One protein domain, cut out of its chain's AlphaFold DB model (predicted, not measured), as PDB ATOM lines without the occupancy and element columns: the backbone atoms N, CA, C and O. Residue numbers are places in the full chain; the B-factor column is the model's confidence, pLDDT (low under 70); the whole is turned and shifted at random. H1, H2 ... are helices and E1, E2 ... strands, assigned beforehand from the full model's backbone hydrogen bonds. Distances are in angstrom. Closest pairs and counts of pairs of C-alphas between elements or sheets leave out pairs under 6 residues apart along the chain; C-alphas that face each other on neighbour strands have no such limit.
ATOM      1  N   HIS A   9      45.407 -48.141  -8.578       68.06
ATOM      2  CA  HIS A   9      44.939 -47.885  -7.222       68.06
ATOM      3  C   HIS A   9      44.748 -46.385  -7.000       68.06
ATOM      4  O   HIS A   9      45.632 -45.599  -7.338       68.06
ATOM      5  N   LEU A  10      43.617 -45.996  -6.408       68.62
ATOM      6  CA  LEU A  10      43.386 -44.618  -5.989       68.62
ATOM      7  C   LEU A  10      44.295 -44.287  -4.803       68.62
ATOM      8  O   LEU A  10      44.298 -44.993  -3.792       68.62
ATOM      9  N   ILE A  11      45.038 -43.198  -4.934       72.81
ATOM     10  CA  ILE A  11      45.906 -42.659  -3.898       72.81
ATOM     11  C   ILE A  11      45.661 -41.165  -3.731       72.81
ATOM     12  O   ILE A  11      45.139 -40.488  -4.620       72.81
ATOM     13  N   SER A  12      46.078 -40.651  -2.579       73.62
ATOM     14  CA  SER A  12      46.016 -39.233  -2.266       73.62
ATOM     15  C   SER A  12      47.381 -38.685  -1.859       73.62
ATOM     16  O   SER A  12      48.043 -39.268  -0.999       73.62
ATOM     17  N   ILE A  13      47.793 -37.563  -2.453       76.56
ATOM     18  CA  ILE A  13      49.048 -36.869  -2.121       76.56
ATOM     19  C   ILE A  13      48.721 -35.527  -1.478       76.56
ATOM     20  O   ILE A  13      47.990 -34.720  -2.048       76.56
ATOM     21  N   ASP A  14      49.289 -35.262  -0.310       76.69
ATOM     22  CA  ASP A  14      49.107 -33.996   0.393       76.69
ATOM     23  C   ASP A  14      50.008 -32.891  -0.194       76.69
ATOM     24  O   ASP A  14      51.235 -32.971  -0.168       76.69
ATOM     25  N   LEU A  15      49.377 -31.823  -0.668       78.31
ATOM     26  CA  LEU A  15      49.945 -30.508  -0.955       78.31
ATOM     27  C   LEU A  15      49.618 -29.566   0.202       78.31
ATOM     28  O   LEU A  15      48.538 -29.631   0.791       78.31
ATOM     29  N   ILE A  16      50.502 -28.622   0.487       84.62
ATOM     30  CA  ILE A  16      50.314 -27.658   1.571       84.62
ATOM     31  C   ILE A  16      49.941 -26.303   0.960       84.62
ATOM     32  O   ILE A  16      50.541 -25.917  -0.046       84.62
ATOM     33  N   PRO A  17      48.985 -25.544   1.533       87.75
ATOM     34  CA  PRO A  17      48.764 -24.166   1.118       87.75
ATOM     35  C   PRO A  17      50.056 -23.362   1.196       87.75
ATOM     36  O   PRO A  17      50.797 -23.472   2.170       87.75
ATOM     37  N   ALA A  18      50.329 -22.553   0.181       90.00
ATOM     38  CA  ALA A  18      51.566 -21.790   0.080       90.00
ATOM     39  C   ALA A  18      51.275 -20.295  -0.022       90.00
ATOM     40  O   ALA A  18      50.202 -19.888  -0.441       90.00
ATOM     41  N   SER A  19      52.221 -19.461   0.395       90.94
ATOM     42  CA  SER A  19      52.133 -18.009   0.222       90.94
ATOM     43  C   SER A  19      52.150 -17.659  -1.266       90.94
ATOM     44  O   SER A  19      53.040 -18.109  -1.974       90.94
ATOM     45  N   HIS A  20      51.239 -16.810  -1.738       91.69
ATOM     46  CA  HIS A  20      51.250 -16.347  -3.130       91.69
ATOM     47  C   HIS A  20      52.458 -15.454  -3.464       91.69
ATOM     48  O   HIS A  20      52.860 -15.369  -4.615       91.69
ATOM     49  N   GLU A  21      53.045 -14.792  -2.464       90.06
ATOM     50  CA  GLU A  21      54.214 -13.922  -2.649       90.06
ATOM     51  C   GLU A  21      55.514 -14.723  -2.764       90.06
ATOM     52  O   GLU A  21      56.427 -14.341  -3.489       90.06
ATOM     53  N   THR A  22      55.626 -15.814  -2.000       89.38
ATOM     54  CA  THR A  22      56.898 -16.541  -1.837       89.38
ATOM     55  C   THR A  22      56.852 -17.986  -2.310       89.38
ATOM     56  O   THR A  22      57.897 -18.627  -2.349       89.38
ATOM     57  N   PHE A  23      55.664 -18.523  -2.595       87.94
ATOM     58  CA  PHE A  23      55.408 -19.934  -2.911       87.94
ATOM     59  C   PHE A  23      55.930 -20.925  -1.856       87.94
ATOM     60  O   PHE A  23      56.040 -22.130  -2.097       87.94
ATOM     61  N   LYS A  24      56.217 -20.432  -0.646       87.94
ATOM     62  CA  LYS A  24      56.607 -21.250   0.502       87.94
ATOM     63  C   LYS A  24      55.373 -21.762   1.223       87.94
ATOM     64  O   LYS A  24      54.407 -21.016   1.397       87.94
ATOM     65  N   ALA A  25      55.440 -23.012   1.674       85.75
ATOM     66  CA  ALA A  25      54.402 -23.632   2.486       85.75
ATOM     67  C   ALA A  25      54.052 -22.744   3.692       85.75
ATOM     68  O   ALA A  25      54.931 -22.292   4.429       85.75
ATOM     69  N   LEU A  26      52.760 -22.500   3.884       84.62
ATOM     70  CA  LEU A  26      52.237 -21.776   5.030       84.62
ATOM     71  C   LEU A  26      52.235 -22.696   6.243       84.62
ATOM     72  O   LEU A  26      51.736 -23.822   6.202       84.62
ATOM     73  N   HIS A  27      52.731 -22.196   7.368       81.25
ATOM     74  CA  HIS A  27      52.630 -22.931   8.612       81.25
ATOM     75  C   HIS A  27      51.181 -22.890   9.116       81.25
ATOM     76  O   HIS A  27      50.705 -21.857   9.590       81.25
ATOM     77  N   TYR A  28      50.515 -24.045   9.141       71.31
ATOM     78  CA  TYR A  28      49.078 -24.190   9.417       71.31
ATOM     79  C   TYR A  28      48.549 -23.500  10.702       71.31
ATOM     80  O   TYR A  28      47.374 -23.134  10.775       71.31
ATOM     81  N   ARG A  29      49.385 -23.320  11.743       73.62
ATOM     82  CA  ARG A  29      49.025 -22.556  12.968       73.62
ATOM     83  C   ARG A  29      49.404 -21.074  12.967       73.62
ATOM     84  O   ARG A  29      48.818 -20.330  13.749       73.62
ATOM     85  N   ARG A  30      50.433 -20.679  12.215       81.56
ATOM     86  CA  ARG A  30      51.097 -19.370  12.364       81.56
ATOM     87  C   ARG A  30      50.726 -18.426  11.236       81.56
ATOM     88  O   ARG A  30      50.529 -17.241  11.483       81.56
ATOM     89  N   ASP A  31      50.616 -18.959  10.027       83.50
ATOM     90  CA  ASP A  31      50.382 -18.151   8.849       83.50
ATOM     91  C   ASP A  31      48.887 -18.043   8.527       83.50
ATOM     92  O   ASP A  31      48.176 -19.053   8.523       83.50
ATOM     93  N   PRO A  32      48.383 -16.828   8.246       84.81
ATOM     94  CA  PRO A  32      47.021 -16.640   7.764       84.81
ATOM     95  C   PRO A  32      46.825 -17.323   6.409       84.81
ATOM     96  O   PRO A  32      47.579 -17.062   5.470       84.81
ATOM     97  N   ILE A  33      45.779 -18.143   6.280       84.31
ATOM     98  CA  ILE A  33      45.466 -18.854   5.031       84.31
ATOM     99  C   ILE A  33      45.188 -17.895   3.867       84.31
ATOM    100  O   ILE A  33      45.443 -18.241   2.722       84.31
ATOM    101  N   GLN A  34      44.769 -16.654   4.132       87.56
ATOM    102  CA  GLN A  34      44.595 -15.626   3.098       87.56
ATOM    103  C   GLN A  34      45.883 -15.304   2.350       87.56
ATOM    104  O   GLN A  34      45.826 -14.839   1.222       87.56
ATOM    105  N   LYS A  35      47.055 -15.581   2.936       90.62
ATOM    106  CA  LYS A  35      48.320 -15.452   2.207       90.62
ATOM    107  C   LYS A  35      48.421 -16.431   1.041       90.62
ATOM    108  O   LYS A  35      49.232 -16.187   0.158       90.62
ATOM    109  N   SER A  36      47.622 -17.499   1.027       90.69
ATOM    110  CA  SER A  36      47.534 -18.427  -0.101       90.69
ATOM    111  C   SER A  36      46.591 -17.984  -1.201       90.69
ATOM    112  O   SER A  36      46.546 -18.642  -2.232       90.69
ATOM    113  N   THR A  37      45.860 -16.882  -1.026       93.12
ATOM    114  CA  THR A  37      44.940 -16.378  -2.042       93.12
ATOM    115  C   THR A  37      45.389 -15.034  -2.589       93.12
ATOM    116  O   THR A  37      45.955 -14.209  -1.873       93.12
ATOM    117  N   PHE A  38      45.113 -14.796  -3.868       95.25
ATOM    118  CA  PHE A  38      45.359 -13.508  -4.510       95.25
ATOM    119  C   PHE A  38      44.348 -13.244  -5.628       95.25
ATOM    120  O   PHE A  38      43.612 -14.137  -6.048       95.25
ATOM    121  N   VAL A  39      44.288 -11.991  -6.073       95.69
ATOM    122  CA  VAL A  39      43.462 -11.550  -7.201       95.69
ATOM    123  C   VAL A  39      44.395 -11.002  -8.272       95.69
ATOM    124  O   VAL A  39      45.331 -10.269  -7.953       95.69
ATOM    125  N   LYS A  40      44.161 -11.369  -9.530       94.38
ATOM    126  CA  LYS A  40      44.966 -10.932 -10.676       94.38
ATOM    127  C   LYS A  40      44.063 -10.735 -11.887       94.38
ATOM    128  O   LYS A  40      43.084 -11.457 -12.041       94.38
ATOM    129  N   LYS A  41      44.394  -9.766 -12.744       92.44
ATOM    130  CA  LYS A  41      43.717  -9.597 -14.033       92.44
ATOM    131  C   LYS A  41      44.185 -10.646 -15.037       92.44
ATOM    132  O   LYS A  41      45.391 -10.859 -15.172       92.44
ATOM    133  N   ASP A  42      43.244 -11.286 -15.716       85.38
ATOM    134  CA  ASP A  42      43.535 -12.193 -16.826       85.38
ATOM    135  C   ASP A  42      43.861 -11.422 -18.123       85.38
ATOM    136  O   ASP A  42      43.903 -10.188 -18.143       85.38
ATOM    137  N   ALA A  43      44.100 -12.153 -19.216       82.00
ATOM    138  CA  ALA A  43      44.398 -11.575 -20.529       82.00
ATOM    139  C   ALA A  43      43.265 -10.685 -21.080       82.00
ATOM    140  O   ALA A  43      43.529  -9.772 -21.858       82.00
ATOM    141  N   SER A  44      42.022 -10.902 -20.639       81.62
ATOM    142  CA  SER A  44      40.857 -10.084 -21.001       81.62
ATOM    143  C   SER A  44      40.696  -8.832 -20.122       81.62
ATOM    144  O   SER A  44      39.790  -8.028 -20.328       81.62
ATOM    145  N   GLY A  45      41.578  -8.643 -19.131       87.00
ATOM    146  CA  GLY A  45      41.537  -7.529 -18.184       87.00
ATOM    147  C   GLY A  45      40.567  -7.728 -17.017       87.00
ATOM    148  O   GLY A  45      40.413  -6.811 -16.201       87.00
ATOM    149  N   ARG A  46      39.942  -8.906 -16.902       90.31
ATOM    150  CA  ARG A  46      38.981  -9.243 -15.845       90.31
ATOM    151  C   ARG A  46      39.705  -9.727 -14.598       90.31
ATOM    152  O   ARG A  46      40.674 -10.475 -14.684       90.31
ATOM    153  N   GLU A  47      39.247  -9.300 -13.426       95.00
ATOM    154  CA  GLU A  47      39.829  -9.726 -12.150       95.00
ATOM    155  C   GLU A  47      39.385 -11.145 -11.792       95.00
ATOM    156  O   GLU A  47      38.204 -11.404 -11.577       95.00
ATOM    157  N   ARG A  48      40.357 -12.051 -11.687       94.44
ATOM    158  CA  ARG A  48      40.167 -13.461 -11.347       94.44
ATOM    159  C   ARG A  48      40.793 -13.775  -9.993       94.44
ATOM    160  O   ARG A  48      41.764 -13.144  -9.566       94.44
ATOM    161  N   LYS A  49      40.222 -14.760  -9.305       96.00
ATOM    162  CA  LYS A  49      40.616 -15.181  -7.953       96.00
ATOM    163  C   LYS A  49      41.447 -16.451  -8.014       96.00
ATOM    164  O   LYS A  49      41.077 -17.389  -8.712       96.00
ATOM    165  N   TYR A  50      42.522 -16.501  -7.238       95.56
ATOM    166  CA  TYR A  50      43.477 -17.602  -7.265       95.56
ATOM    167  C   TYR A  50      43.810 -18.107  -5.864       95.56
ATOM    168  O   TYR A  50      43.803 -17.335  -4.899       95.56
ATOM    169  N   VAL A  51      44.144 -19.394  -5.762       93.62
ATOM    170  CA  VAL A  51      44.706 -20.019  -4.561       93.62
ATOM    171  C   VAL A  51      45.984 -20.787  -4.895       93.62
ATOM    172  O   VAL A  51      46.101 -21.368  -5.971       93.62
ATOM    173  N   VAL A  52      46.948 -20.779  -3.977       93.06
ATOM    174  CA  VAL A  52      48.298 -21.313  -4.184       93.06
ATOM    175  C   VAL A  52      48.576 -22.478  -3.241       93.06
ATOM    176  O   VAL A  52      48.350 -22.398  -2.028       93.06
ATOM    177  N   GLY A  53      49.111 -23.555  -3.802       89.81
ATOM    178  CA  GLY A  53      49.628 -24.712  -3.089       89.81
ATOM    179  C   GLY A  53      51.084 -24.996  -3.452       89.81
ATOM    180  O   GLY A  53      51.610 -24.540  -4.464       89.81
ATOM    181  N   THR A  54      51.750 -25.773  -2.608       84.62
ATOM    182  CA  THR A  54      53.043 -26.384  -2.913       84.62
ATOM    183  C   THR A  54      52.961 -27.866  -2.600       84.62
ATOM    184  O   THR A  54      52.512 -28.255  -1.518       84.62
ATOM    185  N   SER A  55      53.382 -28.706  -3.539       70.19
ATOM    186  CA  SER A  55      53.633 -30.109  -3.242       70.19
ATOM    187  C   SER A  55      54.932 -30.221  -2.466       70.19
ATOM    188  O   SER A  55      55.921 -29.566  -2.794       70.19
ATOM    189  N   SER A  56      54.949 -31.064  -1.438       59.09
ATOM    190  CA  SER A  56      56.205 -31.590  -0.920       59.09
ATOM    191  C   SER A  56      56.693 -32.648  -1.907       59.09
ATOM    192  O   SER A  56      56.560 -33.851  -1.689       59.09
ATOM    193  N   GLY A  57      57.229 -32.196  -3.041       57.78
ATOM    194  CA  GLY A  57      58.008 -33.029  -3.949       57.78
ATOM    195  C   GLY A  57      59.296 -33.441  -3.248       57.78
ATOM    196  O   GLY A  57      60.357 -32.887  -3.512       57.78
ATOM    197  N   SER A  58      59.227 -34.356  -2.276       59.12
ATOM    198  CA  SER A  58      60.425 -34.784  -1.567       59.12
ATOM    199  C   SER A  58      61.228 -35.710  -2.480       59.12
ATOM    200  O   SER A  58      61.127 -36.934  -2.420       59.12
ATOM    201  N   LEU A  59      62.093 -35.104  -3.298       58.94
ATOM    202  CA  LEU A  59      63.241 -35.772  -3.927       58.94
ATOM    203  C   LEU A  59      64.147 -36.434  -2.873       58.94
ATOM    204  O   LEU A  59      64.923 -37.353  -3.151       58.94
ATOM    205  N   LYS A  60      64.037 -35.953  -1.632       69.38
ATOM    206  CA  LYS A  60      64.644 -36.531  -0.440       69.38
ATOM    207  C   LYS A  60      63.807 -37.707   0.050       69.38
ATOM    208  O   LYS A  60      62.589 -37.598   0.154       69.38
ATOM    209  N   ARG A  61      64.497 -38.794   0.404       74.25
ATOM    210  CA  ARG A  61      63.889 -39.912   1.125       74.25
ATOM    211  C   ARG A  61      63.316 -39.420   2.449       74.25
ATOM    212  O   ARG A  61      63.974 -38.657   3.161       74.25
ATOM    213  N   ASP A  62      62.103 -39.847   2.751       73.81
ATOM    214  CA  ASP A  62      61.479 -39.614   4.041       73.81
ATOM    215  C   ASP A  62      62.056 -40.548   5.127       73.81
ATOM    216  O   ASP A  62      62.999 -41.314   4.898       73.81
ATOM    217  N   ALA A  63      61.488 -40.490   6.333       73.31
ATOM    218  CA  ALA A  63      61.893 -41.347   7.448       73.31
ATOM    219  C   ALA A  63      61.659 -42.850   7.190       73.31
ATOM    220  O   ALA A  63      62.299 -43.683   7.831       73.31
ATOM    221  N   HIS A  64      60.790 -43.194   6.240       73.62
ATOM    222  CA  HIS A  64      60.481 -44.556   5.805       73.62
ATOM    223  C   HIS A  64      61.324 -44.991   4.610       73.62
ATOM    224  O   HIS A  64      61.149 -46.093   4.095       73.62
ATOM    225  N   THR A  65      62.303 -44.169   4.226       80.62
ATOM    226  CA  THR A  65      63.176 -44.360   3.072       80.62
ATOM    227  C   THR A  65      62.446 -44.291   1.733       80.62
ATOM    228  O   THR A  65      62.934 -44.805   0.734       80.62
ATOM    229  N   GLU A  66      61.305 -43.614   1.672       83.19
ATOM    230  CA  GLU A  66      60.454 -43.512   0.490       83.19
ATOM    231  C   GLU A  66      60.563 -42.122  -0.155       83.19
ATOM    232  O   GLU A  66      60.833 -41.132   0.528       83.19
ATOM    233  N   ARG A  67      60.406 -42.021  -1.483       85.38
ATOM    234  CA  ARG A  67      60.456 -40.728  -2.202       85.38
ATOM    235  C   ARG A  67      59.662 -40.710  -3.507       85.38
ATOM    236  O   ARG A  67      59.341 -41.760  -4.054       85.38
ATOM    237  N   MET A  68      59.448 -39.510  -4.048       87.19
ATOM    238  CA  MET A  68      59.095 -39.310  -5.461       87.19
ATOM    239  C   MET A  68      60.363 -39.191  -6.317       87.19
ATOM    240  O   MET A  68      61.343 -38.568  -5.899       87.19
ATOM    241  N   THR A  69      60.353 -39.782  -7.514       88.12
ATOM    242  CA  THR A  69      61.408 -39.561  -8.515       88.12
ATOM    243  C   THR A  69      61.225 -38.206  -9.206       88.12
ATOM    244  O   THR A  69      60.116 -37.669  -9.274       88.12
ATOM    245  N   ASP A  70      62.299 -37.672  -9.802       87.31
ATOM    246  CA  ASP A  70      62.231 -36.482 -10.670       87.31
ATOM    247  C   ASP A  70      61.199 -36.649 -11.791       87.31
ATOM    248  O   ASP A  70      60.549 -35.688 -12.203       87.31
ATOM    249  N   LYS A  71      61.058 -37.878 -12.303       89.56
ATOM    250  CA  LYS A  71      60.103 -38.211 -13.358       89.56
ATOM    251  C   LYS A  71      58.665 -38.077 -12.862       89.56
ATOM    252  O   LYS A  71      57.855 -37.516 -13.592       89.56
ATOM    253  N   CYS A  72      58.363 -38.499 -11.635       88.50
ATOM    254  CA  CYS A  72      57.032 -38.327 -11.057       88.50
ATOM    255  C   CYS A  72      56.663 -36.842 -10.933       88.50
ATOM    256  O   CYS A  72      55.585 -36.439 -11.359       88.50
ATOM    257  N   VAL A  73      57.575 -36.013 -10.408       87.00
ATOM    258  CA  VAL A  73      57.319 -34.573 -10.227       87.00
ATOM    259  C   VAL A  73      57.156 -33.865 -11.574       87.00
ATOM    260  O   VAL A  73      56.199 -33.117 -11.762       87.00
ATOM    261  N   LYS A  74      58.037 -34.141 -12.544       88.81
ATOM    262  CA  LYS A  74      57.895 -33.632 -13.921       88.81
ATOM    263  C   LYS A  74      56.620 -34.131 -14.592       88.81
ATOM    264  O   LYS A  74      56.031 -33.409 -15.388       88.81
ATOM    265  N   GLY A  75      56.170 -35.331 -14.237       89.50
ATOM    266  CA  GLY A  75      54.899 -35.887 -14.675       89.50
ATOM    267  C   GLY A  75      53.693 -35.064 -14.233       89.50
ATOM    268  O   GLY A  75      52.714 -35.002 -14.970       89.50
ATOM    269  N   PHE A  76      53.750 -34.389 -13.082       88.44
ATOM    270  CA  PHE A  76      52.686 -33.476 -12.655       88.44
ATOM    271  C   PHE A  76      52.618 -32.223 -13.526       88.44
ATOM    272  O   PHE A  76      51.543 -31.856 -13.994       88.44
ATOM    273  N   GLU A  77      53.768 -31.602 -13.794       88.12
ATOM    274  CA  GLU A  77      53.846 -30.445 -14.687       88.12
ATOM    275  C   GLU A  77      53.429 -30.822 -16.118       88.12
ATOM    276  O   GLU A  77      52.666 -30.102 -16.760       88.12
ATOM    277  N   GLN A  78      53.876 -31.977 -16.613       89.62
ATOM    278  CA  GLN A  78      53.470 -32.487 -17.919       89.62
ATOM    279  C   GLN A  78      51.949 -32.664 -17.992       89.62
ATOM    280  O   GLN A  78      51.313 -32.120 -18.891       89.62
ATOM    281  N   GLN A  79      51.350 -33.346 -17.013       88.31
ATOM    282  CA  GLN A  79      49.902 -33.544 -16.977       88.31
ATOM    283  C   GLN A  79      49.134 -32.226 -16.871       88.31
ATOM    284  O   GLN A  79      48.077 -32.117 -17.478       88.31
ATOM    285  N   SER A  80      49.666 -31.212 -16.176       87.12
ATOM    286  CA  SER A  80      49.027 -29.889 -16.124       87.12
ATOM    287  C   SER A  80      48.958 -29.169 -17.469       87.12
ATOM    288  O   SER A  80      48.084 -28.332 -17.648       87.12
ATOM    289  N   LYS A  81      49.857 -29.503 -18.403       86.25
ATOM    290  CA  LYS A  81      49.874 -28.954 -19.769       86.25
ATOM    291  C   LYS A  81      49.042 -29.793 -20.739       86.25
ATOM    292  O   LYS A  81      48.581 -29.290 -21.755       86.25
ATOM    293  N   GLU A  82      48.899 -31.086 -20.459       83.69
ATOM    294  CA  GLU A  82      48.202 -32.036 -21.333       83.69
ATOM    295  C   GLU A  82      46.698 -32.132 -21.049       83.69
ATOM    296  O   GLU A  82      45.935 -32.495 -21.943       83.69
ATOM    297  N   LYS A  83      46.263 -31.839 -19.818       81.31
ATOM    298  CA  LYS A  83      44.854 -31.901 -19.410       81.31
ATOM    299  C   LYS A  83      44.528 -30.891 -18.315       81.31
ATOM    300  O   LYS A  83      45.402 -30.517 -17.530       81.31
ATOM    301  N   SER A  84      43.256 -30.510 -18.196       82.81
ATOM    302  CA  SER A  84      42.824 -29.670 -17.084       82.81
ATOM    303  C   SER A  84      42.856 -30.450 -15.780       82.81
ATOM    304  O   SER A  84      42.338 -31.561 -15.667       82.81
ATOM    305  N   ILE A  85      43.419 -29.825 -14.749       85.00
ATOM    306  CA  ILE A  85      43.405 -30.356 -13.389       85.00
ATOM    307  C   ILE A  85      42.454 -29.499 -12.566       85.00
ATOM    308  O   ILE A  85      42.667 -28.299 -12.392       85.00
ATOM    309  N   LEU A  86      41.391 -30.109 -12.048       87.00
ATOM    310  CA  LEU A  86      40.367 -29.385 -11.301       87.00
ATOM    311  C   LEU A  86      40.696 -29.278  -9.815       87.00
ATOM    312  O   LEU A  86      41.189 -30.222  -9.196       87.00
ATOM    313  N   LEU A  87      40.339 -28.135  -9.231       88.06
ATOM    314  CA  LEU A  87      40.249 -27.952  -7.791       88.06
ATOM    315  C   LEU A  87      38.823 -28.281  -7.343       88.06
ATOM    316  O   LEU A  87      37.868 -27.688  -7.847       88.06
ATOM    317  N   VAL A  88      38.674 -29.173  -6.366       85.25
ATOM    318  CA  VAL A  88      37.373 -29.608  -5.845       85.25
ATOM    319  C   VAL A  88      37.199 -29.299  -4.359       85.25
ATOM    320  O   VAL A  88      38.145 -29.335  -3.566       85.25
ATOM    321  N   HIS A  89      35.966 -28.995  -3.961       77.88
ATOM    322  CA  HIS A  89      35.596 -28.753  -2.568       77.88
ATOM    323  C   HIS A  89      35.525 -30.075  -1.772       77.88
ATOM    324  O   HIS A  89      34.972 -31.056  -2.270       77.88
ATOM    325  N   PRO A  90      35.993 -30.133  -0.510       64.62
ATOM    326  CA  PRO A  90      36.196 -31.384   0.235       64.62
ATOM    327  C   PRO A  90      34.927 -31.961   0.886       64.62
ATOM    328  O   PRO A  90      35.033 -32.788   1.788       64.62
ATOM    329  N   HIS A  91      33.730 -31.470   0.552       52.75
ATOM    330  CA  HIS A  91      32.513 -31.777   1.320       52.75
ATOM    331  C   HIS A  91      31.624 -32.879   0.734       52.75
ATOM    332  O   HIS A  91      30.587 -33.154   1.331       52.75
ATOM    333  N   THR A  92      32.007 -33.542  -0.364       50.66
ATOM    334  CA  THR A  92      31.253 -34.697  -0.886       50.66
ATOM    335  C   THR A  92      32.166 -35.747  -1.512       50.66
ATOM    336  O   THR A  92      33.228 -35.416  -2.036       50.66
ATOM    337  N   ASP A  93      31.704 -36.997  -1.502       47.94
ATOM    338  CA  ASP A  93      32.356 -38.134  -2.169       47.94
ATOM    339  C   ASP A  93      32.267 -38.042  -3.706       47.94
ATOM    340  O   ASP A  93      33.035 -38.696  -4.407       47.94
ATOM    341  N   ASN A  94      31.353 -37.218  -4.239       54.09
ATOM    342  CA  ASN A  94      31.239 -36.954  -5.672       54.09
ATOM    343  C   ASN A  94      32.164 -35.798  -6.099       54.09
ATOM    344  O   ASN A  94      31.877 -34.627  -5.832       54.09
ATOM    345  N   LEU A  95      33.281 -36.132  -6.755       58.03
ATOM    346  CA  LEU A  95      34.280 -35.172  -7.238       58.03
ATOM    347  C   LEU A  95      33.754 -34.316  -8.409       58.03
ATOM    348  O   LEU A  95      34.141 -33.153  -8.531       58.03
ATOM    349  N   LEU A  96      32.837 -34.853  -9.225       58.34
ATOM    350  CA  LEU A  96      32.293 -34.189 -10.419       58.34
ATOM    351  C   LEU A  96      31.390 -33.002 -10.080       58.34
ATOM    352  O   LEU A  96      31.358 -32.009 -10.806       58.34
ATOM    353  N   GLU A  97      30.677 -33.072  -8.963       67.50
ATOM    354  CA  GLU A  97      29.727 -32.036  -8.553       67.50
ATOM    355  C   GLU A  97      30.390 -30.875  -7.803       67.50
ATOM    356  O   GLU A  97      29.756 -29.848  -7.561       67.50
ATOM    357  N   ASN A  98      31.659 -31.000  -7.412       75.44
ATOM    358  CA  ASN A  98      32.300 -30.102  -6.446       75.44
ATOM    359  C   ASN A  98      33.436 -29.262  -7.008       75.44
ATOM    360  O   ASN A  98      34.289 -28.792  -6.254       75.44
ATOM    361  N   GLN A  99      33.440 -29.046  -8.311       85.50
ATOM    362  CA  GLN A  99      34.453 -28.245  -8.976       85.50
ATOM    363  C   GLN A  99      34.340 -26.792  -8.493       85.50
ATOM    364  O   GLN A  99      33.265 -26.195  -8.497       85.50
ATOM    365  N   ILE A 100      35.451 -26.243  -8.013       89.44
ATOM    366  CA  ILE A 100      35.548 -24.867  -7.501       89.44
ATOM    367  C   ILE A 100      36.636 -24.063  -8.202       89.44
ATOM    368  O   ILE A 100      36.703 -22.847  -8.035       89.44
ATOM    369  N   GLY A 101      37.484 -24.721  -8.981       91.00
ATOM    370  CA  GLY A 101      38.493 -24.056  -9.775       91.00
ATOM    371  C   GLY A 101      39.210 -25.005 -10.713       91.00
ATOM    372  O   GLY A 101      38.942 -26.205 -10.756       91.00
ATOM    373  N   ILE A 102      40.158 -24.436 -11.432       91.12
ATOM    374  CA  ILE A 102      41.001 -25.100 -12.412       91.12
ATOM    375  C   ILE A 102      42.448 -24.678 -12.177       91.12
ATOM    376  O   ILE A 102      42.713 -23.540 -11.785       91.12
ATOM    377  N   LEU A 103      43.384 -25.598 -12.367       91.94
ATOM    378  CA  LEU A 103      44.805 -25.302 -12.318       91.94
ATOM    379  C   LEU A 103      45.170 -24.339 -13.456       91.94
ATOM    380  O   LEU A 103      44.780 -24.541 -14.601       91.94
ATOM    381  N   ASP A 104      45.909 -23.293 -13.118       92.19
ATOM    382  CA  ASP A 104      46.533 -22.376 -14.062       92.19
ATOM    383  C   ASP A 104      47.943 -22.901 -14.356       92.19
ATOM    384  O   ASP A 104      48.857 -22.774 -13.533       92.19
ATOM    385  N   ASP A 105      48.098 -23.550 -15.505       87.94
ATOM    386  CA  ASP A 105      49.349 -24.147 -15.974       87.94
ATOM    387  C   ASP A 105      50.420 -23.091 -16.281       87.94
ATOM    388  O   ASP A 105      51.609 -23.350 -16.111       87.94
ATOM    389  N   THR A 106      50.018 -21.866 -16.636       87.19
ATOM    390  CA  THR A 106      50.945 -20.751 -16.888       87.19
ATOM    391  C   THR A 106      51.583 -20.203 -15.611       87.19
ATOM    392  O   THR A 106      52.665 -19.614 -15.658       87.19
ATOM    393  N   GLN A 107      50.919 -20.380 -14.465       89.62
ATOM    394  CA  GLN A 107      51.402 -19.931 -13.155       89.62
ATOM    395  C   GLN A 107      51.885 -21.077 -12.258       89.62
ATOM    396  O   GLN A 107      52.465 -20.817 -11.202       89.62
ATOM    397  N   SER A 108      51.663 -22.326 -12.664       90.44
ATOM    398  CA  SER A 108      52.144 -23.515 -11.963       90.44
ATOM    399  C   SER A 108      53.491 -23.955 -12.535       90.44
ATOM    400  O   SER A 108      53.677 -24.005 -13.744       90.44
ATOM    401  N   PHE A 109      54.458 -24.270 -11.676       91.44
ATOM    402  CA  PHE A 109      55.831 -24.570 -12.099       91.44
ATOM    403  C   PHE A 109      56.552 -25.452 -11.079       91.44
ATOM    404  O   PHE A 109      56.094 -25.611  -9.950       91.44
ATOM    405  N   ILE A 110      57.690 -26.030 -11.459       89.88
ATOM    406  CA  ILE A 110      58.594 -26.720 -10.529       89.88
ATOM    407  C   ILE A 110      59.692 -25.738 -10.109       89.88
ATOM    408  O   ILE A 110      60.329 -25.128 -10.967       89.88
ATOM    409  N   ASP A 111      59.892 -25.554  -8.805       88.69
ATOM    410  CA  ASP A 111      60.921 -24.650  -8.282       88.69
ATOM    411  C   ASP A 111      62.338 -25.264  -8.313       88.69
ATOM    412  O   ASP A 111      62.555 -26.410  -8.709       88.69
ATOM    413  N   GLU A 112      63.334 -24.491  -7.873       85.12
ATOM    414  CA  GLU A 112      64.738 -24.928  -7.812       85.12
ATOM    415  C   GLU A 112      64.966 -26.111  -6.851       85.12
ATOM    416  O   GLU A 112      65.979 -26.806  -6.936       85.12
ATOM    417  N   GLN A 113      64.040 -26.334  -5.919       82.06
ATOM    418  CA  GLN A 113      64.070 -27.411  -4.939       82.06
ATOM    419  C   GLN A 113      63.408 -28.691  -5.470       82.06
ATOM    420  O   GLN A 113      63.475 -29.723  -4.797       82.06
ATOM    421  N   GLY A 114      62.823 -28.648  -6.671       82.25
ATOM    422  CA  GLY A 114      62.083 -29.761  -7.252       82.25
ATOM    423  C   GLY A 114      60.681 -29.918  -6.665       82.25
ATOM    424  O   GLY A 114      60.101 -30.998  -6.756       82.25
ATOM    425  N   GLU A 115      60.130 -28.875  -6.043       84.50
ATOM    426  CA  GLU A 115      58.758 -28.856  -5.548       84.50
ATOM    427  C   GLU A 115      57.821 -28.298  -6.614       84.50
ATOM    428  O   GLU A 115      58.077 -27.254  -7.217       84.50
ATOM    429  N   TRP A 116      56.690 -28.970  -6.821       87.25
ATOM    430  CA  TRP A 116      55.681 -28.492  -7.755       87.25
ATOM    431  C   TRP A 116      54.799 -27.443  -7.075       87.25
ATOM    432  O   TRP A 116      54.062 -27.733  -6.126       87.25
ATOM    433  N   LYS A 117      54.894 -26.205  -7.552       90.56
ATOM    434  CA  LYS A 117      54.072 -25.068  -7.143       90.56
ATOM    435  C   LYS A 117      52.820 -25.039  -7.994       90.56
ATOM    436  O   LYS A 117      52.898 -25.008  -9.219       90.56
ATOM    437  N   THR A 118      51.671 -25.043  -7.334       91.75
ATOM    438  CA  THR A 118      50.369 -25.094  -7.991       91.75
ATOM    439  C   THR A 118      49.604 -23.811  -7.740       91.75
ATOM    440  O   THR A 118      49.526 -23.314  -6.614       91.75
ATOM    441  N   VAL A 119      49.019 -23.274  -8.801       93.69
ATOM    442  CA  VAL A 119      48.143 -22.109  -8.748       93.69
ATOM    443  C   VAL A 119      46.815 -22.516  -9.352       93.69
ATOM    444  O   VAL A 119      46.759 -22.930 -10.500       93.69
ATOM    445  N   PHE A 120      45.739 -22.408  -8.584       93.94
ATOM    446  CA  PHE A 120      44.391 -22.705  -9.053       93.94
ATOM    447  C   PHE A 120      43.599 -21.415  -9.182       93.94
ATOM    448  O   PHE A 120      43.488 -20.659  -8.216       93.94
ATOM    449  N   ARG A 121      43.009 -21.185 -10.352       94.75
ATOM    450  CA  ARG A 121      42.004 -20.147 -10.568       94.75
ATOM    451  C   ARG A 121      40.646 -20.671 -10.115       94.75
ATOM    452  O   ARG A 121      40.215 -21.734 -10.551       94.75
ATOM    453  N   LEU A 122      39.963 -19.925  -9.260       95.12
ATOM    454  CA  LEU A 122      38.600 -20.246  -8.847       95.12
ATOM    455  C   LEU A 122      37.597 -19.837  -9.923       95.12
ATOM    456  O   LEU A 122      37.786 -18.811 -10.579       95.12
ATOM    457  N   PHE A 123      36.524 -20.616 -10.056       94.12
ATOM    458  CA  PHE A 123      35.422 -20.264 -10.947       94.12
ATOM    459  C   PHE A 123      34.682 -19.014 -10.452       94.12
ATOM    460  O   PHE A 123      34.502 -18.810  -9.247       94.12
ATOM    461  N   ASP A 124      34.252 -18.169 -11.380       94.56
ATOM    462  CA  ASP A 124      33.546 -16.918 -11.122       94.56
ATOM    463  C   ASP A 124      32.443 -16.665 -12.167       94.56
ATOM    464  O   ASP A 124      32.167 -17.508 -13.016       94.56
ATOM    465  N   ASP A 125      31.744 -15.532 -12.061       93.38
ATOM    466  CA  ASP A 125      30.573 -15.254 -12.907       93.38
ATOM    467  C   ASP A 125      30.924 -15.156 -14.392       93.38
ATOM    468  O   ASP A 125      30.117 -15.530 -15.238       93.38
ATOM    469  N   PHE A 126      32.145 -14.730 -14.713       91.62
ATOM    470  CA  PHE A 126      32.573 -14.618 -16.098       91.62
ATOM    471  C   PHE A 126      32.716 -15.994 -16.761       91.62
ATOM    472  O   PHE A 126      32.565 -16.081 -17.970       91.62
ATOM    473  N   ASP A 127      32.948 -17.081 -16.008       88.69
ATOM    474  CA  ASP A 127      32.921 -18.438 -16.584       88.69
ATOM    475  C   ASP A 127      31.534 -18.815 -17.125       88.69
ATOM    476  O   ASP A 127      31.429 -19.566 -18.090       88.69
ATOM    477  N   VAL A 128      30.470 -18.281 -16.520       87.88
ATOM    478  CA  VAL A 128      29.083 -18.475 -16.976       87.88
ATOM    479  C   VAL A 128      28.747 -17.514 -18.116       87.88
ATOM    480  O   VAL A 128      28.014 -17.882 -19.030       87.88
ATOM    481  N   GLU A 129      29.276 -16.289 -18.082       86.12
ATOM    482  CA  GLU A 129      29.110 -15.327 -19.180       86.12
ATOM    483  C   GLU A 129      29.778 -15.817 -20.469       86.12
ATOM    484  O   GLU A 129      29.175 -15.742 -21.538       86.12
ATOM    485  N   ASP A 130      30.999 -16.346 -20.358       83.00
ATOM    486  CA  ASP A 130      31.765 -16.862 -21.493       83.00
ATOM    487  C   ASP A 130      31.213 -18.216 -21.973       83.00
ATOM    488  O   ASP A 130      31.261 -18.525 -23.164       83.00
ATOM    489  N   ASN A 131      30.645 -19.021 -21.066       80.81
ATOM    490  CA  ASN A 131      30.019 -20.298 -21.386       80.81
ATOM    491  C   ASN A 131      28.647 -20.437 -20.695       80.81
ATOM    492  O   ASN A 131      28.575 -20.889 -19.550       80.81
ATOM    493  N   PRO A 132      27.535 -20.151 -21.401       78.81
ATOM    494  CA  PRO A 132      26.184 -20.239 -20.839       78.81
ATOM    495  C   PRO A 132      25.772 -21.633 -20.342       78.81
ATOM    496  O   PRO A 132      24.828 -21.747 -19.562       78.81
ATOM    497  N   ASN A 133      26.461 -22.694 -20.782       76.19
ATOM    498  CA  ASN A 133      26.234 -24.065 -20.318       76.19
ATOM    499  C   ASN A 133      27.065 -24.411 -19.068       76.19
ATOM    500  O   ASN A 133      26.984 -25.534 -18.569       76.19
ATOM    501  N   PHE A 134      27.885 -23.482 -18.570       81.31
ATOM    502  CA  PHE A 134      28.673 -23.683 -17.365       81.31
ATOM    503  C   PHE A 134      27.771 -23.701 -16.130       81.31
ATOM    504  O   PHE A 134      26.945 -22.810 -15.916       81.31
ATOM    505  N   ASP A 135      27.930 -24.723 -15.290       82.50
ATOM    506  CA  ASP A 135      27.070 -24.892 -14.127       82.50
ATOM    507  C   ASP A 135      27.326 -23.793 -13.080       82.50
ATOM    508  O   ASP A 135      28.376 -23.710 -12.432       82.50
ATOM    509  N   ILE A 136      26.303 -22.967 -12.864       87.69
ATOM    510  CA  ILE A 136      26.276 -21.887 -11.873       87.69
ATOM    511  C   ILE A 136      26.545 -22.421 -10.452       87.69
ATOM    512  O   ILE A 136      27.031 -21.683  -9.586       87.69
ATOM    513  N   ALA A 137      26.247 -23.694 -10.172       86.31
ATOM    514  CA  ALA A 137      26.550 -24.316  -8.889       86.31
ATOM    515  C   ALA A 137      28.057 -24.315  -8.583       86.31
ATOM    516  O   ALA A 137      28.431 -24.079  -7.430       86.31
ATOM    517  N   TYR A 138      28.920 -24.494  -9.589       88.00
ATOM    518  CA  TYR A 138      30.376 -24.438  -9.416       88.00
ATOM    519  C   TYR A 138      30.836 -23.042  -9.006       88.00
ATOM    520  O   TYR A 138      31.570 -22.894  -8.029       88.00
ATOM    521  N   VAL A 139      30.315 -22.003  -9.664       90.88
ATOM    522  CA  VAL A 139      30.605 -20.602  -9.319       90.88
ATOM    523  C   VAL A 139      30.152 -20.270  -7.898       90.88
ATOM    524  O   VAL A 139      30.889 -19.652  -7.125       90.88
ATOM    525  N   LYS A 140      28.957 -20.721  -7.497       90.31
ATOM    526  CA  LYS A 140      28.454 -20.529  -6.125       90.31
ATOM    527  C   LYS A 140      29.369 -21.188  -5.090       90.31
ATOM    528  O   LYS A 140      29.708 -20.551  -4.091       90.31
ATOM    529  N   LYS A 141      29.809 -22.426  -5.335       89.38
ATOM    530  CA  LYS A 141      30.737 -23.154  -4.452       89.38
ATOM    531  C   LYS A 141      32.120 -22.497  -4.410       89.38
ATOM    532  O   LYS A 141      32.696 -22.367  -3.333       89.38
ATOM    533  N   ALA A 142      32.628 -22.020  -5.543       91.69
ATOM    534  CA  ALA A 142      33.897 -21.301  -5.630       91.69
ATOM    535  C   ALA A 142      33.869 -19.976  -4.848       91.69
ATOM    536  O   ALA A 142      34.775 -19.694  -4.059       91.69
ATOM    537  N   LYS A 143      32.785 -19.197  -4.973       92.50
ATOM    538  CA  LYS A 143      32.546 -17.986  -4.169       92.50
ATOM    539  C   LYS A 143      32.459 -18.295  -2.678       92.50
ATOM    540  O   LYS A 143      33.063 -17.586  -1.875       92.50
ATOM    541  N   GLN A 144      31.749 -19.360  -2.308       89.44
ATOM    542  CA  GLN A 144      31.663 -19.813  -0.922       89.44
ATOM    543  C   GLN A 144      33.047 -20.179  -0.376       89.44
ATOM    544  O   GLN A 144      33.428 -19.704   0.690       89.44
ATOM    545  N   PHE A 145      33.828 -20.958  -1.124       89.19
ATOM    546  CA  PHE A 145      35.196 -21.325  -0.767       89.19
ATOM    547  C   PHE A 145      36.112 -20.100  -0.614       89.19
ATOM    548  O   PHE A 145      36.879 -20.002   0.347       89.19
ATOM    549  N   TRP A 146      36.004 -19.119  -1.511       91.88
ATOM    550  CA  TRP A 146      36.729 -17.852  -1.403       91.88
ATOM    551  C   TRP A 146      36.360 -17.079  -0.131       91.88
ATOM    552  O   TRP A 146      37.237 -16.687   0.641       91.88
ATOM    553  N   ALA A 147      35.064 -16.919   0.135       90.19
ATOM    554  CA  ALA A 147      34.593 -16.241   1.335       90.19
ATOM    555  C   ALA A 147      35.045 -16.977   2.606       90.19
ATOM    556  O   ALA A 147      35.533 -16.356   3.551       90.19
ATOM    557  N   MET A 148      34.987 -18.314   2.600       88.00
ATOM    558  CA  MET A 148      35.496 -19.161   3.677       88.00
ATOM    559  C   MET A 148      36.983 -18.942   3.915       88.00
ATOM    560  O   MET A 148      37.382 -18.736   5.056       88.00
ATOM    561  N   THR A 149      37.811 -18.988   2.874       87.44
ATOM    562  CA  THR A 149      39.269 -18.843   3.008       87.44
ATOM    563  C   THR A 149      39.677 -17.446   3.445       87.44
ATOM    564  O   THR A 149      40.669 -17.303   4.152       87.44
ATOM    565  N   ARG A 150      38.912 -16.412   3.090       88.31
ATOM    566  CA  ARG A 150      39.223 -15.029   3.474       88.31
ATOM    567  C   ARG A 150      38.564 -14.559   4.762       88.31
ATOM    568  O   ARG A 150      39.060 -13.605   5.362       88.31
ATOM    569  N   GLY A 151      37.544 -15.270   5.243       85.81
ATOM    570  CA  GLY A 151      36.713 -14.815   6.358       85.81
ATOM    571  C   GLY A 151      35.818 -13.646   5.950       85.81
ATOM    572  O   GLY A 151      35.664 -12.700   6.717       85.81
ATOM    573  N   GLU A 152      35.307 -13.690   4.721       89.06
ATOM    574  CA  GLU A 152      34.292 -12.765   4.214       89.06
ATOM    575  C   GLU A 152      32.895 -13.311   4.563       89.06
ATOM    576  O   GLU A 152      32.721 -14.508   4.811       89.06
ATOM    577  N   GLU A 153      31.889 -12.439   4.614       81.56
ATOM    578  CA  GLU A 153      30.518 -12.806   4.989       81.56
ATOM    579  C   GLU A 153      29.978 -13.961   4.113       81.56
ATOM    580  O   GLU A 153      30.179 -13.938   2.897       81.56
ATOM    581  N   PRO A 154      29.338 -15.006   4.690       83.62
ATOM    582  CA  PRO A 154      28.832 -15.153   6.068       83.62
ATOM    583  C   PRO A 154      29.856 -15.644   7.111       83.62
ATOM    584  O   PRO A 154      29.510 -15.893   8.270       83.62
ATOM    585  N   TYR A 155      31.123 -15.815   6.737       84.38
ATOM    586  CA  TYR A 155      32.139 -16.417   7.594       84.38
ATOM    587  C   TYR A 155      32.847 -15.363   8.440       84.38
ATOM    588  O   TYR A 155      33.627 -14.561   7.952       84.38
ATOM    589  N   LYS A 156      32.646 -15.408   9.760       81.69
ATOM    590  CA  LYS A 156      33.288 -14.464  10.700       81.69
ATOM    591  C   LYS A 156      34.809 -14.614  10.791       81.69
ATOM    592  O   LYS A 156      35.482 -13.738  11.331       81.69
ATOM    593  N   ARG A 157      35.342 -15.773  10.394       83.62
ATOM    594  CA  ARG A 157      36.770 -16.096  10.448       83.62
ATOM    595  C   ARG A 157      37.157 -16.960   9.251       83.62
ATOM    596  O   ARG A 157      36.351 -17.800   8.848       83.62
ATOM    597  N   PRO A 158      38.396 -16.820   8.759       82.75
ATOM    598  CA  PRO A 158      38.952 -17.707   7.752       82.75
ATOM    599  C   PRO A 158      38.864 -19.170   8.178       82.75
ATOM    600  O   PRO A 158      39.340 -19.546   9.255       82.75
ATOM    601  N   THR A 159      38.288 -20.003   7.320       80.81
ATOM    602  CA  THR A 159      38.352 -21.454   7.448       80.81
ATOM    603  C   THR A 159      39.742 -21.902   7.040       80.81
ATOM    604  O   THR A 159      40.241 -21.553   5.971       80.81
ATOM    605  N   ARG A 160      40.383 -22.683   7.908       73.94
ATOM    606  CA  ARG A 160      41.705 -23.232   7.625       73.94
ATOM    607  C   ARG A 160      41.576 -24.325   6.570       73.94
ATOM    608  O   ARG A 160      40.833 -25.282   6.768       73.94
ATOM    609  N   ILE A 161      42.322 -24.182   5.483       74.62
ATOM    610  CA  ILE A 161      42.647 -25.299   4.601       74.62
ATOM    611  C   ILE A 161      43.900 -25.930   5.188       74.62
ATOM    612  O   ILE A 161      44.903 -25.244   5.375       74.62
ATOM    613  N   CYS A 162      43.826 -27.209   5.535       69.06
ATOM    614  CA  CYS A 162      44.980 -27.928   6.068       69.06
ATOM    615  C   CYS A 162      45.883 -28.431   4.941       69.06
ATOM    616  O   CYS A 162      47.099 -28.470   5.108       69.06
ATOM    617  N   GLN A 163      45.293 -28.825   3.810       76.81
ATOM    618  CA  GLN A 163      46.012 -29.388   2.669       76.81
ATOM    619  C   GLN A 163      45.172 -29.314   1.392       76.81
ATOM    620  O   GLN A 163      43.944 -29.321   1.464       76.81
ATOM    621  N   PHE A 164      45.824 -29.313   0.235       78.56
ATOM    622  CA  PHE A 164      45.202 -29.718  -1.021       78.56
ATOM    623  C   PHE A 164      45.610 -31.160  -1.310       78.56
ATOM    624  O   PHE A 164      46.783 -31.478  -1.284       78.56
ATOM    625  N   SER A 165      44.670 -32.062  -1.527       77.75
ATOM    626  CA  SER A 165      44.946 -33.484  -1.690       77.75
ATOM    627  C   SER A 165      44.819 -33.856  -3.162       77.75
ATOM    628  O   SER A 165      43.702 -33.864  -3.681       77.75
ATOM    629  N   ILE A 166      45.936 -34.129  -3.841       77.00
ATOM    630  CA  ILE A 166      45.921 -34.693  -5.197       77.00
ATOM    631  C   ILE A 166      45.232 -36.045  -5.107       77.00
ATOM    632  O   ILE A 166      45.731 -36.923  -4.415       77.00
ATOM    633  N   GLN A 167      44.117 -36.203  -5.802       77.06
ATOM    634  CA  GLN A 167      43.475 -37.480  -6.061       77.06
ATOM    635  C   GLN A 167      44.041 -38.011  -7.375       77.06
ATOM    636  O   GLN A 167      43.982 -37.317  -8.393       77.06
ATOM    637  N   GLY A 168      44.624 -39.204  -7.348       76.12
ATOM    638  CA  GLY A 168      45.237 -39.775  -8.539       76.12
ATOM    639  C   GLY A 168      45.316 -41.290  -8.522       76.12
ATOM    640  O   GLY A 168      45.083 -41.941  -7.503       76.12
ATOM    641  N   LEU A 169      45.660 -41.848  -9.676       79.25
ATOM    642  CA  LEU A 169      45.795 -43.278  -9.896       79.25
ATOM    643  C   LEU A 169      47.273 -43.669  -9.944       79.25
ATOM    644  O   LEU A 169      48.067 -43.089 -10.686       79.25
ATOM    645  N   LEU A 170      47.623 -44.694  -9.172       81.12
ATOM    646  CA  LEU A 170      48.951 -45.298  -9.128       81.12
ATOM    647  C   LEU A 170      48.891 -46.738  -9.640       81.12
ATOM    648  O   LEU A 170      48.093 -47.545  -9.158       81.12
ATOM    649  N   ASP A 171      49.741 -47.067 -10.607       82.62
ATOM    650  CA  ASP A 171      49.930 -48.429 -11.113       82.62
ATOM    651  C   ASP A 171      51.051 -49.131 -10.330       82.62
ATOM    652  O   ASP A 171      51.984 -48.504  -9.825       82.62
ATOM    653  N   GLU A 172      51.008 -50.459 -10.253       80.69
ATOM    654  CA  GLU A 172      52.066 -51.235  -9.614       80.69
ATOM    655  C   GLU A 172      53.428 -51.074 -10.284       80.69
ATOM    656  O   GLU A 172      54.449 -51.093  -9.598       80.69
ATOM    657  N   LYS A 173      53.449 -50.903 -11.610       84.50
ATOM    658  CA  LYS A 173      54.689 -50.703 -12.375       84.50
ATOM    659  C   LYS A 173      55.370 -49.360 -12.077       84.50
ATOM    660  O   LYS A 173      56.561 -49.222 -12.334       84.50
ATOM    661  N   ASP A 174      54.612 -48.400 -11.551       87.06
ATOM    662  CA  ASP A 174      55.074 -47.043 -11.262       87.06
ATOM    663  C   ASP A 174      55.667 -46.940  -9.842       87.06
ATOM    664  O   ASP A 174      56.087 -45.869  -9.407       87.06
ATOM    665  N   VAL A 175      55.751 -48.070  -9.125       86.69
ATOM    666  CA  VAL A 175      56.472 -48.221  -7.858       86.69
ATOM    667  C   VAL A 175      57.786 -48.965  -8.095       86.69
ATOM    668  O   VAL A 175      57.810 -50.176  -8.323       86.69
ATOM    669  N   ILE A 176      58.906 -48.255  -7.973       87.62
ATOM    670  CA  ILE A 176      60.251 -48.812  -8.127       87.62
ATOM    671  C   ILE A 176      60.778 -49.236  -6.756       87.62
ATOM    672  O   ILE A 176      60.982 -48.418  -5.861       87.62
ATOM    673  N   LYS A 177      61.058 -50.530  -6.590       85.25
ATOM    674  CA  LYS A 177      61.718 -51.051  -5.385       85.25
ATOM    675  C   LYS A 177      63.231 -50.952  -5.541       85.25
ATOM    676  O   LYS A 177      63.795 -51.562  -6.447       85.25
ATOM    677  N   THR A 178      63.885 -50.218  -4.648       84.75
ATOM    678  CA  THR A 178      65.348 -50.097  -4.596       84.75
ATOM    679  C   THR A 178      65.896 -50.732  -3.320       84.75
ATOM    680  O   THR A 178      65.161 -50.949  -2.359       84.75
ATOM    681  N   GLU A 179      67.206 -50.983  -3.268       80.50
ATOM    682  CA  GLU A 179      67.883 -51.435  -2.037       80.50
ATOM    683  C   GLU A 179      67.731 -50.431  -0.882       80.50
ATOM    684  O   GLU A 179      67.767 -50.797   0.288       80.50
ATOM    685  N   SER A 180      67.538 -49.157  -1.228       79.12
ATOM    686  CA  SER A 180      67.423 -48.034  -0.301       79.12
ATOM    687  C   SER A 180      65.985 -47.639   0.049       79.12
ATOM    688  O   SER A 180      65.822 -46.600   0.674       79.12
ATOM    689  N   GLY A 181      64.969 -48.399  -0.381       84.69
ATOM    690  CA  GLY A 181      63.548 -48.106  -0.147       84.69
ATOM    691  C   GLY A 181      62.706 -48.044  -1.427       84.69
ATOM    692  O   GLY A 181      63.168 -48.434  -2.505       84.69
ATOM    693  N   ASN A 182      61.462 -47.569  -1.317       85.81
ATOM    694  CA  ASN A 182      60.525 -47.478  -2.442       85.81
ATOM    695  C   ASN A 182      60.537 -46.082  -3.084       85.81
ATOM    696  O   ASN A 182      60.523 -45.063  -2.392       85.81
ATOM    697  N   ASP A 183      60.505 -46.040  -4.412       88.25
ATOM    698  CA  ASP A 183      60.460 -44.812  -5.200       88.25
ATOM    699  C   ASP A 183      59.154 -44.781  -6.021       88.25
ATOM    700  O   ASP A 183      58.821 -45.750  -6.705       88.25
ATOM    701  N   LEU A 184      58.411 -43.674  -5.952       87.94
ATOM    702  CA  LEU A 184      57.227 -43.407  -6.779       87.94
ATOM    703  C   LEU A 184      57.657 -42.737  -8.080       87.94
ATOM    704  O   LEU A 184      58.207 -41.634  -8.047       87.94
ATOM    705  N   ASP A 185      57.407 -43.396  -9.207       89.19
ATOM    706  CA  ASP A 185      57.893 -42.965 -10.516       89.19
ATOM    707  C   ASP A 185      56.849 -42.238 -11.368       89.19
ATOM    708  O   ASP A 185      57.208 -41.412 -12.210       89.19
ATOM    709  N   TRP A 186      55.562 -42.514 -11.147       88.88
ATOM    710  CA  TRP A 186      54.465 -41.852 -11.845       88.88
ATOM    711  C   TRP A 186      53.150 -41.945 -11.072       88.88
ATOM    712  O   TRP A 186      52.848 -42.969 -10.461       88.88
ATOM    713  N   ILE A 187      52.354 -40.879 -11.131       86.06
ATOM    714  CA  ILE A 187      50.986 -40.832 -10.613       86.06
ATOM    715  C   ILE A 187      50.142 -40.074 -11.634       86.06
ATOM    716  O   ILE A 187      50.480 -38.955 -12.021       86.06
ATOM    717  N   GLU A 188      49.047 -40.681 -12.072       85.06
ATOM    718  CA  GLU A 188      48.078 -40.027 -12.946       85.06
ATOM    719  C   GLU A 188      47.156 -39.144 -12.097       85.06
ATOM    720  O   GLU A 188      46.434 -39.652 -11.246       85.06
ATOM    721  N   ILE A 189      47.208 -37.822 -12.283       83.25
ATOM    722  CA  ILE A 189      46.394 -36.864 -11.522       83.25
ATOM    723  C   ILE A 189      44.980 -36.842 -12.093       83.25
ATOM    724  O   ILE A 189      44.826 -36.561 -13.276       83.25
ATOM    725  N   ASP A 190      43.960 -37.015 -11.260       75.75
ATOM    726  CA  ASP A 190      42.570 -36.799 -11.670       75.75
ATOM    727  C   ASP A 190      42.076 -35.411 -11.245       75.75
ATOM    728  O   ASP A 190      41.567 -34.641 -12.057       75.75
ATOM    729  N   ALA A 191      42.254 -35.061  -9.970       79.31
ATOM    730  CA  ALA A 191      41.837 -33.773  -9.421       79.31
ATOM    731  C   ALA A 191      42.604 -33.431  -8.143       79.31
ATOM    732  O   ALA A 191      43.367 -34.234  -7.610       79.31
ATOM    733  N   VAL A 192      42.378 -32.233  -7.614       82.25
ATOM    734  CA  VAL A 192      42.962 -31.769  -6.357       82.25
ATOM    735  C   VAL A 192      41.857 -31.306  -5.414       82.25
ATOM    736  O   VAL A 192      41.112 -30.386  -5.721       82.25
ATOM    737  N   ALA A 193      41.741 -31.922  -4.240       81.31
ATOM    738  CA  ALA A 193      40.707 -31.606  -3.256       81.31
ATOM    739  C   ALA A 193      41.201 -30.628  -2.181       81.31
ATOM    740  O   ALA A 193      42.206 -30.880  -1.527       81.31
ATOM    741  N   ALA A 194      40.487 -29.532  -1.928       81.75
ATOM    742  CA  ALA A 194      40.868 -28.537  -0.921       81.75
ATOM    743  C   ALA A 194      40.427 -28.931   0.500       81.75
ATOM    744  O   ALA A 194      39.385 -28.511   0.978       81.75
ATOM    745  N   VAL A 195      41.210 -29.721   1.225       76.19
ATOM    746  CA  VAL A 195      40.801 -30.337   2.496       76.19
ATOM    747  C   VAL A 195      40.894 -29.374   3.693       76.19
ATOM    748  O   VAL A 195      41.965 -28.899   4.077       76.19
ATOM    749  N   THR A 196      39.757 -29.146   4.357       71.69
ATOM    750  CA  THR A 196      39.635 -28.279   5.551       71.69
ATOM    751  C   THR A 196      39.915 -28.996   6.877       71.69
ATOM    752  O   THR A 196      40.228 -28.354   7.879       71.69
ATOM    753  N   ARG A 197      39.835 -30.331   6.905       64.38
ATOM    754  CA  ARG A 197      40.248 -31.183   8.032       64.38
ATOM    755  C   ARG A 197      41.102 -32.323   7.493       64.38
ATOM    756  O   ARG A 197      40.571 -33.201   6.825       64.38
ATOM    757  N   GLY A 198      42.412 -32.286   7.741       54.34
ATOM    758  CA  GLY A 198      43.310 -33.365   7.315       54.34
ATOM    759  C   GLY A 198      42.845 -34.711   7.878       54.34
ATOM    760  O   GLY A 198      42.472 -34.787   9.048       54.34
ATOM    761  N   ALA A 199      42.850 -35.757   7.048       43.69
ATOM    762  CA  ALA A 199      42.432 -37.104   7.448       43.69
ATOM    763  C   ALA A 199      43.384 -37.747   8.478       43.69
ATOM    764  O   ALA A 199      42.984 -38.642   9.218       43.69
ATOM    765  N   TYR A 200      44.624 -37.255   8.553       47.59
ATOM    766  CA  TYR A 200      45.656 -37.692   9.490       47.59
ATOM    767  C   TYR A 200      46.244 -36.486  10.232       47.59
ATOM    768  O   TYR A 200      46.337 -35.402   9.640       47.59
ATOM    769  N   PRO A 201      46.696 -36.650  11.489       49.72
ATOM    770  CA  PRO A 201      47.578 -35.677  12.118       49.72
ATOM    771  C   PRO A 201      48.780 -35.449  11.193       49.72
ATOM    772  O   PRO A 201      49.493 -36.389  10.851       49.72
ATOM    773  N   GLN A 202      48.987 -34.213  10.734       51.81
ATOM    774  CA  GLN A 202      50.087 -33.900   9.808       51.81
ATOM    775  C   GLN A 202      51.478 -34.068  10.440       51.81
ATOM    776  O   GLN A 202      52.478 -33.970   9.740       51.81
ATOM    777  N   GLU A 203      51.540 -34.310  11.749       52.38
ATOM    778  CA  GLU A 203      52.780 -34.434  12.514       52.38
ATOM    779  C   GLU A 203      53.334 -35.872  12.531       52.38
ATOM    780  O   GLU A 203      54.514 -36.040  12.821       52.38
ATOM    781  N   ASP A 204      52.533 -36.884  12.163       51.41
ATOM    782  CA  ASP A 204      52.890 -38.291  12.412       51.41
ATOM    783  C   ASP A 204      53.383 -39.059  11.176       51.41
ATOM    784  O   ASP A 204      54.057 -40.073  11.339       51.41
ATOM    785  N   PHE A 205      53.075 -38.602   9.953       56.31
ATOM    786  CA  PHE A 205      53.407 -39.329   8.719       56.31
ATOM    787  C   PHE A 205      53.862 -38.406   7.594       56.31
ATOM    788  O   PHE A 205      53.278 -37.339   7.373       56.31
ATOM    789  N   SER A 206      54.858 -38.863   6.834       67.62
ATOM    790  CA  SER A 206      55.280 -38.189   5.605       67.62
ATOM    791  C   SER A 206      54.171 -38.261   4.538       67.62
ATOM    792  O   SER A 206      53.326 -39.160   4.547       67.62
ATOM    793  N   THR A 207      54.168 -37.321   3.586       71.69
ATOM    794  CA  THR A 207      53.253 -37.361   2.432       71.69
ATOM    795  C   THR A 207      53.412 -38.652   1.619       71.69
ATOM    796  O   THR A 207      52.419 -39.214   1.164       71.69
ATOM    797  N   ILE A 208      54.644 -39.138   1.458       71.69
ATOM    798  CA  ILE A 208      54.960 -40.329   0.660       71.69
ATOM    799  C   ILE A 208      54.532 -41.607   1.384       71.69
ATOM    800  O   ILE A 208      53.896 -42.476   0.789       71.69
ATOM    801  N   GLU A 209      54.775 -41.669   2.688       69.62
ATOM    802  CA  GLU A 209      54.377 -42.793   3.533       69.62
ATOM    803  C   GLU A 209      52.859 -43.024   3.499       69.62
ATOM    804  O   GLU A 209      52.379 -44.161   3.469       69.62
ATOM    805  N   LYS A 210      52.068 -41.943   3.459       73.25
ATOM    806  CA  LYS A 210      50.608 -42.030   3.307       73.25
ATOM    807  C   LYS A 210      50.212 -42.676   1.982       73.25
ATOM    808  O   LYS A 210      49.338 -43.544   1.980       73.25
ATOM    809  N   VAL A 211      50.864 -42.290   0.885       73.81
ATOM    810  CA  VAL A 211      50.618 -42.862  -0.446       73.81
ATOM    811  C   VAL A 211      50.903 -44.362  -0.439       73.81
ATOM    812  O   VAL A 211      50.052 -45.146  -0.863       73.81
ATOM    813  N   PHE A 212      52.042 -44.791   0.111       73.25
ATOM    814  CA  PHE A 212      52.381 -46.213   0.177       73.25
ATOM    815  C   PHE A 212      51.455 -47.006   1.098       73.25
ATOM    816  O   PHE A 212      51.024 -48.098   0.729       73.25
ATOM    817  N   LYS A 213      51.049 -46.462   2.251       72.88
ATOM    818  CA  LYS A 213      50.033 -47.103   3.107       72.88
ATOM    819  C   LYS A 213      48.700 -47.288   2.388       72.88
ATOM    820  O   LYS A 213      48.092 -48.352   2.519       72.88
ATOM    821  N   GLN A 214      48.248 -46.285   1.635       68.50
ATOM    822  CA  GLN A 214      47.023 -46.370   0.832       68.50
ATOM    823  C   GLN A 214      47.154 -47.424  -0.265       68.50
ATOM    824  O   GLN A 214      46.288 -48.288  -0.396       68.50
ATOM    825  N   PHE A 215      48.278 -47.419  -0.976       70.56
ATOM    826  CA  PHE A 215      48.588 -48.390  -2.015       70.56
ATOM    827  C   PHE A 215      48.626 -49.832  -1.480       70.56
ATOM    828  O   PHE A 215      47.973 -50.717  -2.030       70.56
ATOM    829  N   HIS A 216      49.319 -50.080  -0.365       73.19
ATOM    830  CA  HIS A 216      49.378 -51.401   0.269       73.19
ATOM    831  C   HIS A 216      48.014 -51.855   0.805       73.19
ATOM    832  O   HIS A 216      47.608 -52.987   0.552       73.19
ATOM    833  N   SER A 217      47.260 -50.962   1.451       64.25
ATOM    834  CA  SER A 217      45.904 -51.268   1.939       64.25
ATOM    835  C   SER A 217      44.938 -51.611   0.799       64.25
ATOM    836  O   SER A 217      44.080 -52.483   0.949       64.25
ATOM    837  N   ALA A 218      45.088 -50.955  -0.357       59.94
ATOM    838  CA  ALA A 218      44.305 -51.251  -1.551       59.94
ATOM    839  C   ALA A 218      44.641 -52.636  -2.136       59.94
ATOM    840  O   ALA A 218      43.736 -53.324  -2.607       59.94
ATOM    841  N   LYS A 219      45.907 -53.078  -2.058       62.66
ATOM    842  CA  LYS A 219      46.322 -54.436  -2.464       62.66
ATOM    843  C   LYS A 219      45.810 -55.538  -1.541       62.66
ATOM    844  O   LYS A 219      45.499 -56.624  -2.015       62.66
ATOM    845  N   GLU A 220      45.700 -55.269  -0.243       62.31
ATOM    846  CA  GLU A 220      45.265 -56.246   0.769       62.31
ATOM    847  C   GLU A 220      43.742 -56.506   0.787       62.31
ATOM    848  O   GLU A 220      43.230 -57.163   1.692       62.31
ATOM    849  N   GLY A 221      42.995 -56.030  -0.216       47.28
ATOM    850  CA  GLY A 221      41.573 -56.358  -0.372       47.28
ATOM    851  C   GLY A 221      40.611 -55.431   0.373       47.28
ATOM    852  O   GLY A 221      39.441 -55.774   0.529       47.28
ATOM    853  N   LYS A 222      41.055 -54.231   0.776       47.94
ATOM    854  CA  LYS A 222      40.166 -53.137   1.213       47.94
ATOM    855  C   LYS A 222      40.034 -51.989   0.191       47.94
ATOM    856  O   LYS A 222      40.089 -50.830   0.607       47.94
ATOM    857  N   PRO A 223      39.890 -52.211  -1.129       47.78
ATOM    858  CA  PRO A 223      39.622 -51.094  -2.017       47.78
ATOM    859  C   PRO A 223      38.155 -50.660  -1.860       47.78
ATOM    860  O   PRO A 223      37.252 -51.495  -1.832       47.78
ATOM    861  N   LYS A 224      37.892 -49.349  -1.840       41.03
ATOM    862  CA  LYS A 224      36.798 -48.837  -2.675       41.03
ATOM    863  C   LYS A 224      37.377 -48.886  -4.095       41.03
ATOM    864  O   LYS A 224      38.249 -48.067  -4.385       41.03
ATOM    865  N   PRO A 225      37.032 -49.874  -4.938       37.22
ATOM    866  CA  PRO A 225      37.409 -49.813  -6.339       37.22
ATOM    867  C   PRO A 225      36.674 -48.611  -6.930       37.22
ATOM    868  O   PRO A 225      35.451 -48.620  -7.020       37.22
TER     869      PRO A 225
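What this domain is: This is residues 9 to 225 of the 563 residues of an uncharacterized protein of Leptospira andrefontaineae (UniProt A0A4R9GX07). The core is a closed barrel of seven strands, with helices H2, H4 and H5 packed on its outside. The small hairpin E8 and E9 lies off one end of the longest axis and the short helix H3 off the other. The 217 printed residues hold, in order, E1 H1 E2 E3 H2 E4 E5 E6 H3 H4 E7 E8 E9 E10 H5, of mixed class. Round the ring run E1 E3 E6 E5 E4 E10 E7 and back to E1, mixed, with E2 added beside E3. The whole is compact, radius of gyration of the C-alphas 17.3 A, spanning 54 by 38 by 31 A.

How they stand to each other: Start at E1, residues 9 to 17: antiparallel E7, residues 163 to 171, is on one side, N 13 and O 166 2.9 A apart, and antiparallel E3, residues 47 to 55, on the other, N 54 and O 16 2.8 A apart. H1, residues 33 to 36, is only just at the sheet's level, height 3.9 A; E2, residues 37 to 41, makes a hairpin with E3, N 48 to O 40 2.8 A. E4, E5 and E6, residues 86 to 88, 99 to 103 and 116 to 122, form a meander, each the antiparallel neighbour of the one before: N 87 to O 101 and N 102 to O 121 are 2.8 A. E6 is antiparallel to E3, N 51 to O 120 2.8 A. E10, residues 188 to 195, bends by 52 degrees at residue 191; it is parallel to E4, N 192 to O 86 2.8 A, and antiparallel to E7, N 165 to O 193 2.7 A. Outside the barrel, H2, residues 70 to 82, is over none of its strands, height 6.9 A; its C-alpha 73 is 6.8 A from that of Trp 116. H4, residues 136 to 150, is over E5 and only just over E3, with 3 C-alphas, its closest C-alphas to E5 being Ala 142 and Ile 100, 4.4 A. H3, residues 125 to 130, is not on the barrel; it makes a helical hairpin with H4, closest C-alphas Asp 125 and Val 139, 6.4 A. H5, residues 207 to 219, runs along E1 at 16 degrees on the local plane, closest C-alphas Thr 207 and Asp 14, 5.7 A. E8 and E9, residues 175 to 178 and 181 to 184, form a hairpin, N 176 to O 183 2.8 A. In H3, H4 and H5 every O i to N i+4 pair is within hydrogen-bond range, in H2 8 of 9; H1 is too short for one.

Where its parts are: Find C-alpha 9 at (44.939, -47.885, -7.222); from there E1 runs 25.4 A. E3 spans 26.2 A, E7 23.8 A and H4 21.2 A. H5 ends at C-alpha 219, (46.322, -54.436, -2.464).

The domain as a whole: The C-alphas of Glu 129 and Glu 179, the farthest apart, are 55.7 A from each other. The printed part has no cut; the links E1 to H1, E3 to H2, E5 to E6, H4 to E7 and E10 to H5 are long. Mean pLDDT of the printed part is 80.2; 37 residues are under 70, among them 90 to 97, 197 to 206 and 217 to 225.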